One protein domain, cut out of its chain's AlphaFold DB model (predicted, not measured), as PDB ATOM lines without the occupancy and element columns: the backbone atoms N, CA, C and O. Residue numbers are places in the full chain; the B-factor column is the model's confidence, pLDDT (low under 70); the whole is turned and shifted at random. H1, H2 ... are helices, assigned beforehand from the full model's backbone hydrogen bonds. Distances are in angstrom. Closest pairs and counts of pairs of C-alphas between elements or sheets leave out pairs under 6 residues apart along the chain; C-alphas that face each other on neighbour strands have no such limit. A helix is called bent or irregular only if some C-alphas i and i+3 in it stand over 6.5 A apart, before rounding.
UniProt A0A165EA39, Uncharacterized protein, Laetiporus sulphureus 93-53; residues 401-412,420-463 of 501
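AT A GLANCE: This is residues 401 to 412 and 420 to 463 of the 501 residues of an uncharacterized protein of Laetiporus sulphureus 93-53 (UniProt A0A165EA39). Two helices, H2 and the longer H3, meet near their ends as a V, with the short helix H1 set in the opening of the V and packed on H2. The far part of H3 sticks out from this small body as a free arm, residues 450 to 463, of which 450 to 461 belong to H3. The printed part has 56 residues in two pieces, with three named helices in the order H1, H2, H3 and no named strand; the class is all helix, with 49 of the printed residues in the named helices. The whole is loose, with a radius of gyration of the C-alphas of 13.5 A, and it spans 40 by 28 by 17 A along its three main axes.

HOW THE PARTS SIT: The first helix is H1, residues 401 to 411, and after the cut comes H2, residues 422 to 435. H1 and H2 touch, with 6 pairs of C-alphas within 8 A. Their closest C-alphas are those of Leu 406 and Ser 422, 6.6 A apart. H1 and H2 stand at a steep tilt of 57 degrees and run opposite ways. A tight link of 2 residues joins H2 to H3, residues 438 to 461. H2 and H3 are close but not clearly touching: their closest C-alphas, those of Trp 433 and Arg 441, are 7.4 A apart. They stand at a steep tilt of 42 degrees and run opposite ways, and their centres are 19.7 A apart. H1 and H3 only just touch, with 3 pairs of C-alphas within 8 A, and H3 touches H1 with residues 445 to 448 alone. The closest C-alphas of H1 and H3 are those of Phe 401 and Thr 445, 6.6 A apart. The lines of H1 and H3 are about perpendicular, at 76 degrees. H3 has a kink of 36 degrees near residue 445. In H1 every O i to N i+4 pair is within hydrogen-bond range, while in H2 it is 8 of 10 and in H3 18 of 20.

IN THESE COORDINATES: H1 begins at Phe 401, whose C-alpha is at (-14.667, -10.795, -32.833), and ends at Thr 411, 15.3 A away from C-alpha to C-alpha. H2 runs from Ser 422 to Thr 435, 14 residues, and measures 19.5 A from first to last C-alpha. H2 is irregular: C-alphas 424 and 427 are 7.6 A apart, and its line is a rough one. Its last C-alpha, that of Thr 435, is at (-17.151, -19.504, -42.591). H3, the longest helix with 24 residues, runs from Leu 438 to Leu 461 over 33.7 A. H3 is irregular too, but only just: C-alphas 444 and 447 are 6.9 A apart, and its line is also a rough one. C-alpha 461 is at (-8.538, -1.772, -9.855).

THE WHOLE: The two C-alphas farthest apart are those of Thr 435 and Ala 463, at 41.7 A. The first and last printed C-alphas, those of Phe 401 and Ala 463, are 28.5 A apart. Without the stretch that stands free, residues 450 to 463, the body has 42 residues, spans 28 by 20 by 14 A and has a radius of gyration of 10.6 A. Residues 413 to 419 are cut out and not printed, and C-alphas 412 and 420 are 10.6 A apart across this cut. The link from H1 to H2 is the link across the cut; of the links that are printed whole, that from H2 to H3 is tight. The mean pLDDT of the printed part of this predicted model is 94.1, and no printed residue is under 70.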
ATOM      1  N   PHE A 401     -15.043 -10.751 -31.431       97.25
ATOM      2  CA  PHE A 401     -14.667 -10.795 -32.833       97.25
ATOM      3  C   PHE A 401     -15.107  -9.530 -33.575       97.25
ATOM      4  O   PHE A 401     -14.274  -8.868 -34.186       97.25
ATOM      5  N   ILE A 402     -16.378  -9.119 -33.437       96.88
ATOM      6  CA  ILE A 402     -16.866  -7.862 -34.035       96.88
ATOM      7  C   ILE A 402     -16.023  -6.675 -33.565       96.88
ATOM      8  O   ILE A 402     -15.688  -5.808 -34.367       96.88
ATOM      9  N   LYS A 403     -15.702  -6.602 -32.267       95.62
ATOM     10  CA  LYS A 403     -14.912  -5.495 -31.714       95.62
ATOM     11  C   LYS A 403     -13.510  -5.454 -32.325       95.62
ATOM     12  O   LYS A 403     -13.030  -4.369 -32.630       95.62
ATOM     13  N   ASP A 404     -12.869  -6.605 -32.481       97.38
ATOM     14  CA  ASP A 404     -11.539  -6.710 -33.078       97.38
ATOM     15  C   ASP A 404     -11.544  -6.329 -34.565       97.38
ATOM     16  O   ASP A 404     -10.784  -5.453 -34.969       97.38
ATOM     17  N   GLU A 405     -12.466  -6.877 -35.359       97.38
ATOM     18  CA  GLU A 405     -12.604  -6.527 -36.780       97.38
ATOM     19  C   GLU A 405     -12.963  -5.045 -36.973       97.38
ATOM     20  O   GLU A 405     -12.409  -4.380 -37.845       97.38
ATOM     21  N   LEU A 406     -13.833  -4.491 -36.121       96.94
ATOM     22  CA  LEU A 406     -14.163  -3.065 -36.128       96.94
ATOM     23  C   LEU A 406     -12.943  -2.201 -35.797       96.94
ATOM     24  O   LEU A 406     -12.745  -1.161 -36.422       96.94
ATOM     25  N   ASN A 407     -12.119  -2.620 -34.833       96.25
ATOM     26  CA  ASN A 407     -10.884  -1.914 -34.511       96.25
ATOM     27  C   ASN A 407      -9.905  -1.969 -35.682       96.25
ATOM     28  O   ASN A 407      -9.406  -0.921 -36.064       96.25
ATOM     29  N   LYS A 408      -9.701  -3.143 -36.294       96.62
ATOM     30  CA  LYS A 408      -8.845  -3.309 -37.478       96.62
ATOM     31  C   LYS A 408      -9.293  -2.417 -38.632       96.62
ATOM     32  O   LYS A 408      -8.474  -1.710 -39.216       96.62
ATOM     33  N   ALA A 409     -10.596  -2.399 -38.915       96.50
ATOM     34  CA  ALA A 409     -11.176  -1.550 -39.950       96.50
ATOM     35  C   ALA A 409     -10.974  -0.057 -39.646       96.50
ATOM     36  O   ALA A 409     -10.632   0.703 -40.543       96.50
ATOM     37  N   ASN A 410     -11.137   0.361 -38.388       96.88
ATOM     38  CA  ASN A 410     -10.947   1.756 -37.992       96.88
ATOM     39  C   ASN A 410      -9.476   2.182 -37.954       96.88
ATOM     40  O   ASN A 410      -9.183   3.325 -38.274       96.88
ATOM     41  N   THR A 411      -8.546   1.291 -37.609       97.00
ATOM     42  CA  THR A 411      -7.104   1.590 -37.646       97.00
ATOM     43  C   THR A 411      -6.545   1.653 -39.064       97.00
ATOM     44  O   THR A 411      -5.515   2.279 -39.276       97.00
ATOM     45  N   ALA A 412      -7.202   1.001 -40.026       97.44
ATOM     46  CA  ALA A 412      -6.827   1.063 -41.437       97.44
ATOM     47  C   ALA A 412      -7.337   2.335 -42.140       97.44
ATOM     48  O   ALA A 412      -6.945   2.607 -43.274       97.44
ATOM     49  N   TYR A 420     -15.913   3.739 -38.792       96.50
ATOM     50  CA  TYR A 420     -17.014   2.813 -38.978       96.50
ATOM     51  C   TYR A 420     -17.774   2.613 -37.664       96.50
ATOM     52  O   TYR A 420     -17.206   2.509 -36.574       96.50
ATOM     53  N   LYS A 421     -19.101   2.527 -37.779       95.94
ATOM     54  CA  LYS A 421     -19.979   2.047 -36.708       95.94
ATOM     55  C   LYS A 421     -20.151   0.540 -36.853       95.94
ATOM     56  O   LYS A 421     -20.134   0.033 -37.972       95.94
ATOM     57  N   SER A 422     -20.413  -0.157 -35.745       91.38
ATOM     58  CA  SER A 422     -20.634  -1.611 -35.738       91.38
ATOM     59  C   SER A 422     -21.630  -2.052 -36.812       91.38
ATOM     60  O   SER A 422     -21.334  -2.963 -37.573       91.38
ATOM     61  N   ASN A 423     -22.756  -1.343 -36.946       91.75
ATOM     62  CA  ASN A 423     -23.815  -1.661 -37.909       91.75
ATOM     63  C   ASN A 423     -23.352  -1.682 -39.374       91.75
ATOM     64  O   ASN A 423     -23.935  -2.414 -40.165       91.75
ATOM     65  N   ASN A 424     -22.315  -0.918 -39.729       92.31
ATOM     66  CA  ASN A 424     -21.831  -0.830 -41.108       92.31
ATOM     67  C   ASN A 424     -20.960  -2.035 -41.493       92.31
ATOM     68  O   ASN A 424     -20.869  -2.360 -42.671       92.31
ATOM     69  N   LEU A 425     -20.347  -2.712 -40.515       91.25
ATOM     70  CA  LEU A 425     -19.466  -3.864 -40.748       91.25
ATOM     71  C   LEU A 425     -20.163  -5.218 -40.547       91.25
ATOM     72  O   LEU A 425     -19.586  -6.253 -40.882       91.25
ATOM     73  N   LEU A 426     -21.391  -5.244 -40.011       86.75
ATOM     74  CA  LEU A 426     -22.091  -6.487 -39.654       86.75
ATOM     75  C   LEU A 426     -22.289  -7.482 -40.814       86.75
ATOM     76  O   LEU A 426     -22.129  -8.674 -40.555       86.75
ATOM     77  N   PRO A 427     -22.630  -7.074 -42.056       89.56
ATOM     78  CA  PRO A 427     -22.916  -8.046 -43.110       89.56
ATOM     79  C   PRO A 427     -21.698  -8.912 -43.465       89.56
ATOM     80  O   PRO A 427     -21.785 -10.133 -43.392       89.56
ATOM     81  N   GLY A 428     -20.546  -8.290 -43.749       93.19
ATOM     82  CA  GLY A 428     -19.330  -9.016 -44.137       93.19
ATOM     83  C   GLY A 428     -18.647  -9.735 -42.970       93.19
ATOM     84  O   GLY A 428     -18.128 -10.838 -43.127       93.19
ATOM     85  N   THR A 429     -18.688  -9.157 -41.763       96.06
ATOM     86  CA  THR A 429     -18.095  -9.804 -40.576       96.06
ATOM     87  C   THR A 429     -18.847 -11.066 -40.172       96.06
ATOM     88  O   THR A 429     -18.227 -12.019 -39.703       96.06
ATOM     89  N   LYS A 430     -20.169 -11.102 -40.374       96.31
ATOM     90  CA  LYS A 430     -20.968 -12.290 -40.078       96.31
ATOM     91  C   LYS A 430     -20.628 -13.446 -41.013       96.31
ATOM     92  O   LYS A 430     -20.427 -14.550 -40.529       96.31
ATOM     93  N   GLU A 431     -20.514 -13.192 -42.312       96.81
ATOM     94  CA  GLU A 431     -20.133 -14.221 -43.286       96.81
ATOM     95  C   GLU A 431     -18.736 -14.788 -42.993       96.81
ATOM     96  O   GLU A 431     -18.556 -16.005 -42.941       96.81
ATOM     97  N   LYS A 432     -17.768 -13.911 -42.680       97.44
ATOM     98  CA  LYS A 432     -16.417 -14.311 -42.255       97.44
ATOM     99  C   LYS A 432     -16.447 -15.213 -41.017       97.44
ATOM    100  O   LYS A 432     -15.751 -16.222 -40.978       97.44
ATOM    101  N   TRP A 433     -17.262 -14.872 -40.021       97.50
ATOM    102  CA  TRP A 433     -17.425 -15.685 -38.817       97.50
ATOM    103  C   TRP A 433     -18.119 -17.010 -39.097       97.50
ATOM    104  O   TRP A 433     -17.657 -18.037 -38.616       97.50
ATOM    105  N   ASP A 434     -19.191 -17.004 -39.888       97.31
ATOM    106  CA  ASP A 434     -19.941 -18.208 -40.238       97.31
ATOM    107  C   ASP A 434     -19.093 -19.197 -41.061       97.31
ATOM    108  O   ASP A 434     -19.265 -20.404 -40.905       97.31
ATOM    109  N   THR A 435     -18.125 -18.696 -41.837       98.12
ATOM    110  CA  THR A 435     -17.151 -19.504 -42.591       98.12
ATOM    111  C   THR A 435     -16.097 -20.169 -41.696       98.12
ATOM    112  O   THR A 435     -15.648 -21.268 -42.009       98.12
ATOM    113  N   MET A 436     -15.708 -19.542 -40.577       97.75
ATOM    114  CA  MET A 436     -14.742 -20.134 -39.641       97.75
ATOM    115  C   MET A 436     -15.334 -21.368 -38.962       97.75
ATOM    116  O   MET A 436     -16.489 -21.347 -38.518       97.75
ATOM    117  N   SER A 437     -14.533 -22.417 -38.802       98.19
ATOM    118  CA  SER A 437     -14.909 -23.580 -37.999       98.19
ATOM    119  C   SER A 437     -15.028 -23.211 -36.512       98.19
ATOM    120  O   SER A 437     -14.561 -22.165 -36.058       98.19
ATOM    121  N   LEU A 438     -15.681 -24.057 -35.711       97.38
ATOM    122  CA  LEU A 438     -15.849 -23.787 -34.277       97.38
ATOM    123  C   LEU A 438     -14.503 -23.751 -33.524       97.38
ATOM    124  O   LEU A 438     -14.348 -22.969 -32.580       97.38
ATOM    125  N   GLU A 439     -13.544 -24.571 -33.954       97.69
ATOM    126  CA  GLU A 439     -12.193 -24.635 -33.389       97.69
ATOM    127  C   GLU A 439     -11.428 -23.345 -33.689       97.69
ATOM    128  O   GLU A 439     -10.977 -22.675 -32.758       97.69
ATOM    129  N   GLU A 440     -11.429 -22.911 -34.953       97.88
ATOM    130  CA  GLU A 440     -10.825 -21.643 -35.384       97.88
ATOM    131  C   GLU A 440     -11.436 -20.444 -34.655       97.88
ATOM    132  O   GLU A 440     -10.716 -19.571 -34.173       97.88
ATOM    133  N   ARG A 441     -12.770 -20.404 -34.506       98.12
ATOM    134  CA  ARG A 441     -13.443 -19.339 -33.743       98.12
ATOM    135  C   ARG A 441     -12.952 -19.302 -32.304       98.12
ATOM    136  O   ARG A 441     -12.761 -18.217 -31.755       98.12
ATOM    137  N   THR A 442     -12.779 -20.460 -31.675       97.25
ATOM    138  CA  THR A 442     -12.354 -20.549 -30.274       97.25
ATOM    139  C   THR A 442     -10.904 -20.113 -30.119       97.25
ATOM    140  O   THR A 442     -10.616 -19.287 -29.252       97.25
ATOM    141  N   GLU A 443     -10.013 -20.600 -30.982       98.00
ATOM    142  CA  GLU A 443      -8.593 -20.246 -30.980       98.00
ATOM    143  C   GLU A 443      -8.381 -18.755 -31.263       98.00
ATOM    144  O   GLU A 443      -7.705 -18.074 -30.493       98.00
ATOM    145  N   TYR A 444      -9.061 -18.211 -32.277       97.75
ATOM    146  CA  TYR A 444      -9.015 -16.789 -32.620       97.75
ATOM    147  C   TYR A 444      -9.518 -15.896 -31.477       97.75
ATOM    148  O   TYR A 444      -8.970 -14.830 -31.192       97.75
ATOM    149  N   THR A 445     -10.588 -16.324 -30.804       97.81
ATOM    150  CA  THR A 445     -11.257 -15.509 -29.786       97.81
ATOM    151  C   THR A 445     -10.578 -15.591 -28.418       97.81
ATOM    152  O   THR A 445     -10.695 -14.661 -27.618       97.81
ATOM    153  N   LYS A 446      -9.841 -16.666 -28.129       97.75
ATOM    154  CA  LYS A 446      -9.170 -16.885 -26.841       97.75
ATOM    155  C   LYS A 446      -8.301 -15.693 -26.386       97.75
ATOM    156  O   LYS A 446      -8.597 -15.166 -25.310       97.75
ATOM    157  N   PRO A 447      -7.332 -15.184 -27.177       97.81
ATOM    158  CA  PRO A 447      -6.513 -14.041 -26.755       97.81
ATOM    159  C   PRO A 447      -7.323 -12.736 -26.649       97.81
ATOM    160  O   PRO A 447      -7.032 -11.874 -25.822       97.81
ATOM    161  N   LEU A 448      -8.383 -12.580 -27.451       97.56
ATOM    162  CA  LEU A 448      -9.256 -11.403 -27.392       97.56
ATOM    163  C   LEU A 448     -10.088 -11.372 -26.105       97.56
ATOM    164  O   LEU A 448     -10.303 -10.305 -25.526       97.56
ATOM    165  N   VAL A 449     -10.562 -12.536 -25.656       96.62
ATOM    166  CA  VAL A 449     -11.289 -12.687 -24.390       96.62
ATOM    167  C   VAL A 449     -10.363 -12.423 -23.209       96.62
ATOM    168  O   VAL A 449     -10.765 -11.705 -22.295       96.62
ATOM    169  N   GLU A 450      -9.133 -12.934 -23.247       96.69
ATOM    170  CA  GLU A 450      -8.116 -12.691 -22.219       96.69
ATOM    171  C   GLU A 450      -7.818 -11.195 -22.076       96.69
ATOM    172  O   GLU A 450      -8.054 -10.624 -21.014       96.69
ATOM    173  N   LYS A 451      -7.503 -10.510 -23.182       95.81
ATOM    174  CA  LYS A 451      -7.295  -9.053 -23.201       95.81
ATOM    175  C   LYS A 451      -8.502  -8.262 -22.682       95.81
ATOM    176  O   LYS A 451      -8.361  -7.218 -22.037       95.81
ATOM    177  N   LEU A 452      -9.725  -8.712 -22.978       94.31
ATOM    178  CA  LEU A 452     -10.938  -8.078 -22.453       94.31
ATOM    179  C   LEU A 452     -11.107  -8.295 -20.952       94.31
ATOM    180  O   LEU A 452     -11.576  -7.377 -20.278       94.31
ATOM    181  N   ASN A 453     -10.745  -9.467 -20.440       91.88
ATOM    182  CA  ASN A 453     -10.758  -9.751 -19.013       91.88
ATOM    183  C   ASN A 453      -9.683  -8.938 -18.290       91.88
ATOM    184  O   ASN A 453     -10.021  -8.260 -17.330       91.88
ATOM    185  N   GLU A 454      -8.460  -8.861 -18.810       93.50
ATOM    186  CA  GLU A 454      -7.417  -7.966 -18.286       93.50
ATOM    187  C   GLU A 454      -7.895  -6.513 -18.243       93.50
ATOM    188  O   GLU A 454      -7.764  -5.831 -17.231       93.50
ATOM    189  N   THR A 455      -8.544  -6.036 -19.312       90.12
ATOM    190  CA  THR A 455      -9.129  -4.688 -19.335       90.12
ATOM    191  C   THR A 455     -10.228  -4.524 -18.278       90.12
ATOM    192  O   THR A 455     -10.386  -3.439 -17.721       90.12
ATOM    193  N   ARG A 456     -11.024  -5.567 -18.010       89.88
ATOM    194  CA  ARG A 456     -12.049  -5.552 -16.955       89.88
ATOM    195  C   ARG A 456     -11.409  -5.510 -15.570       89.88
ATOM    196  O   ARG A 456     -11.837  -4.689 -14.769       89.88
ATOM    197  N   GLU A 457     -10.375  -6.304 -15.317       89.00
ATOM    198  CA  GLU A 457      -9.638  -6.308 -14.048       89.00
ATOM    199  C   GLU A 457      -8.907  -4.979 -13.816       89.00
ATOM    200  O   GLU A 457      -9.060  -4.366 -12.763       89.00
ATOM    201  N   MET A 458      -8.241  -4.431 -14.838       88.38
ATOM    202  CA  MET A 458      -7.658  -3.087 -14.766       88.38
ATOM    203  C   MET A 458      -8.714  -2.020 -14.462       88.38
ATOM    204  O   MET A 458      -8.446  -1.096 -13.705       88.38
ATOM    205  N   ARG A 459      -9.933  -2.135 -15.010       84.38
ATOM    206  CA  ARG A 459     -11.035  -1.211 -14.686       84.38
ATOM    207  C   ARG A 459     -11.571  -1.385 -13.269       84.38
ATOM    208  O   ARG A 459     -12.019  -0.393 -12.709       84.38
ATOM    209  N   LYS A 460     -11.551  -2.600 -12.712       80.69
ATOM    210  CA  LYS A 460     -11.926  -2.855 -11.311       80.69
ATOM    211  C   LYS A 460     -10.920  -2.220 -10.350       80.69
ATOM    212  O   LYS A 460     -11.325  -1.650  -9.346       80.69
ATOM    213  N   LEU A 461      -9.628  -2.312 -10.675       80.56
ATOM    214  CA  LEU A 461      -8.538  -1.772  -9.855       80.56
ATOM    215  C   LEU A 461      -8.318  -0.270 -10.063       80.56
ATOM    216  O   LEU A 461      -7.859   0.423  -9.158       80.56
ATOM    217  N   SER A 462      -8.635   0.250 -11.249       81.50
ATOM    218  CA  SER A 462      -8.541   1.677 -11.539       81.50
ATOM    219  C   SER A 462      -9.533   2.430 -10.665       81.50
ATOM    220  O   SER A 462     -10.742   2.282 -10.837       81.50
ATOM    221  N   ALA A 463      -9.025   3.306  -9.792       75.75
ATOM    222  CA  ALA A 463      -9.850   4.249  -9.052       75.75
ATOM    223  C   ALA A 463     -10.747   4.996 -10.047       75.75
ATOM    224  O   ALA A 463     -10.273   5.746 -10.907       75.75
TER     225      ALA A 463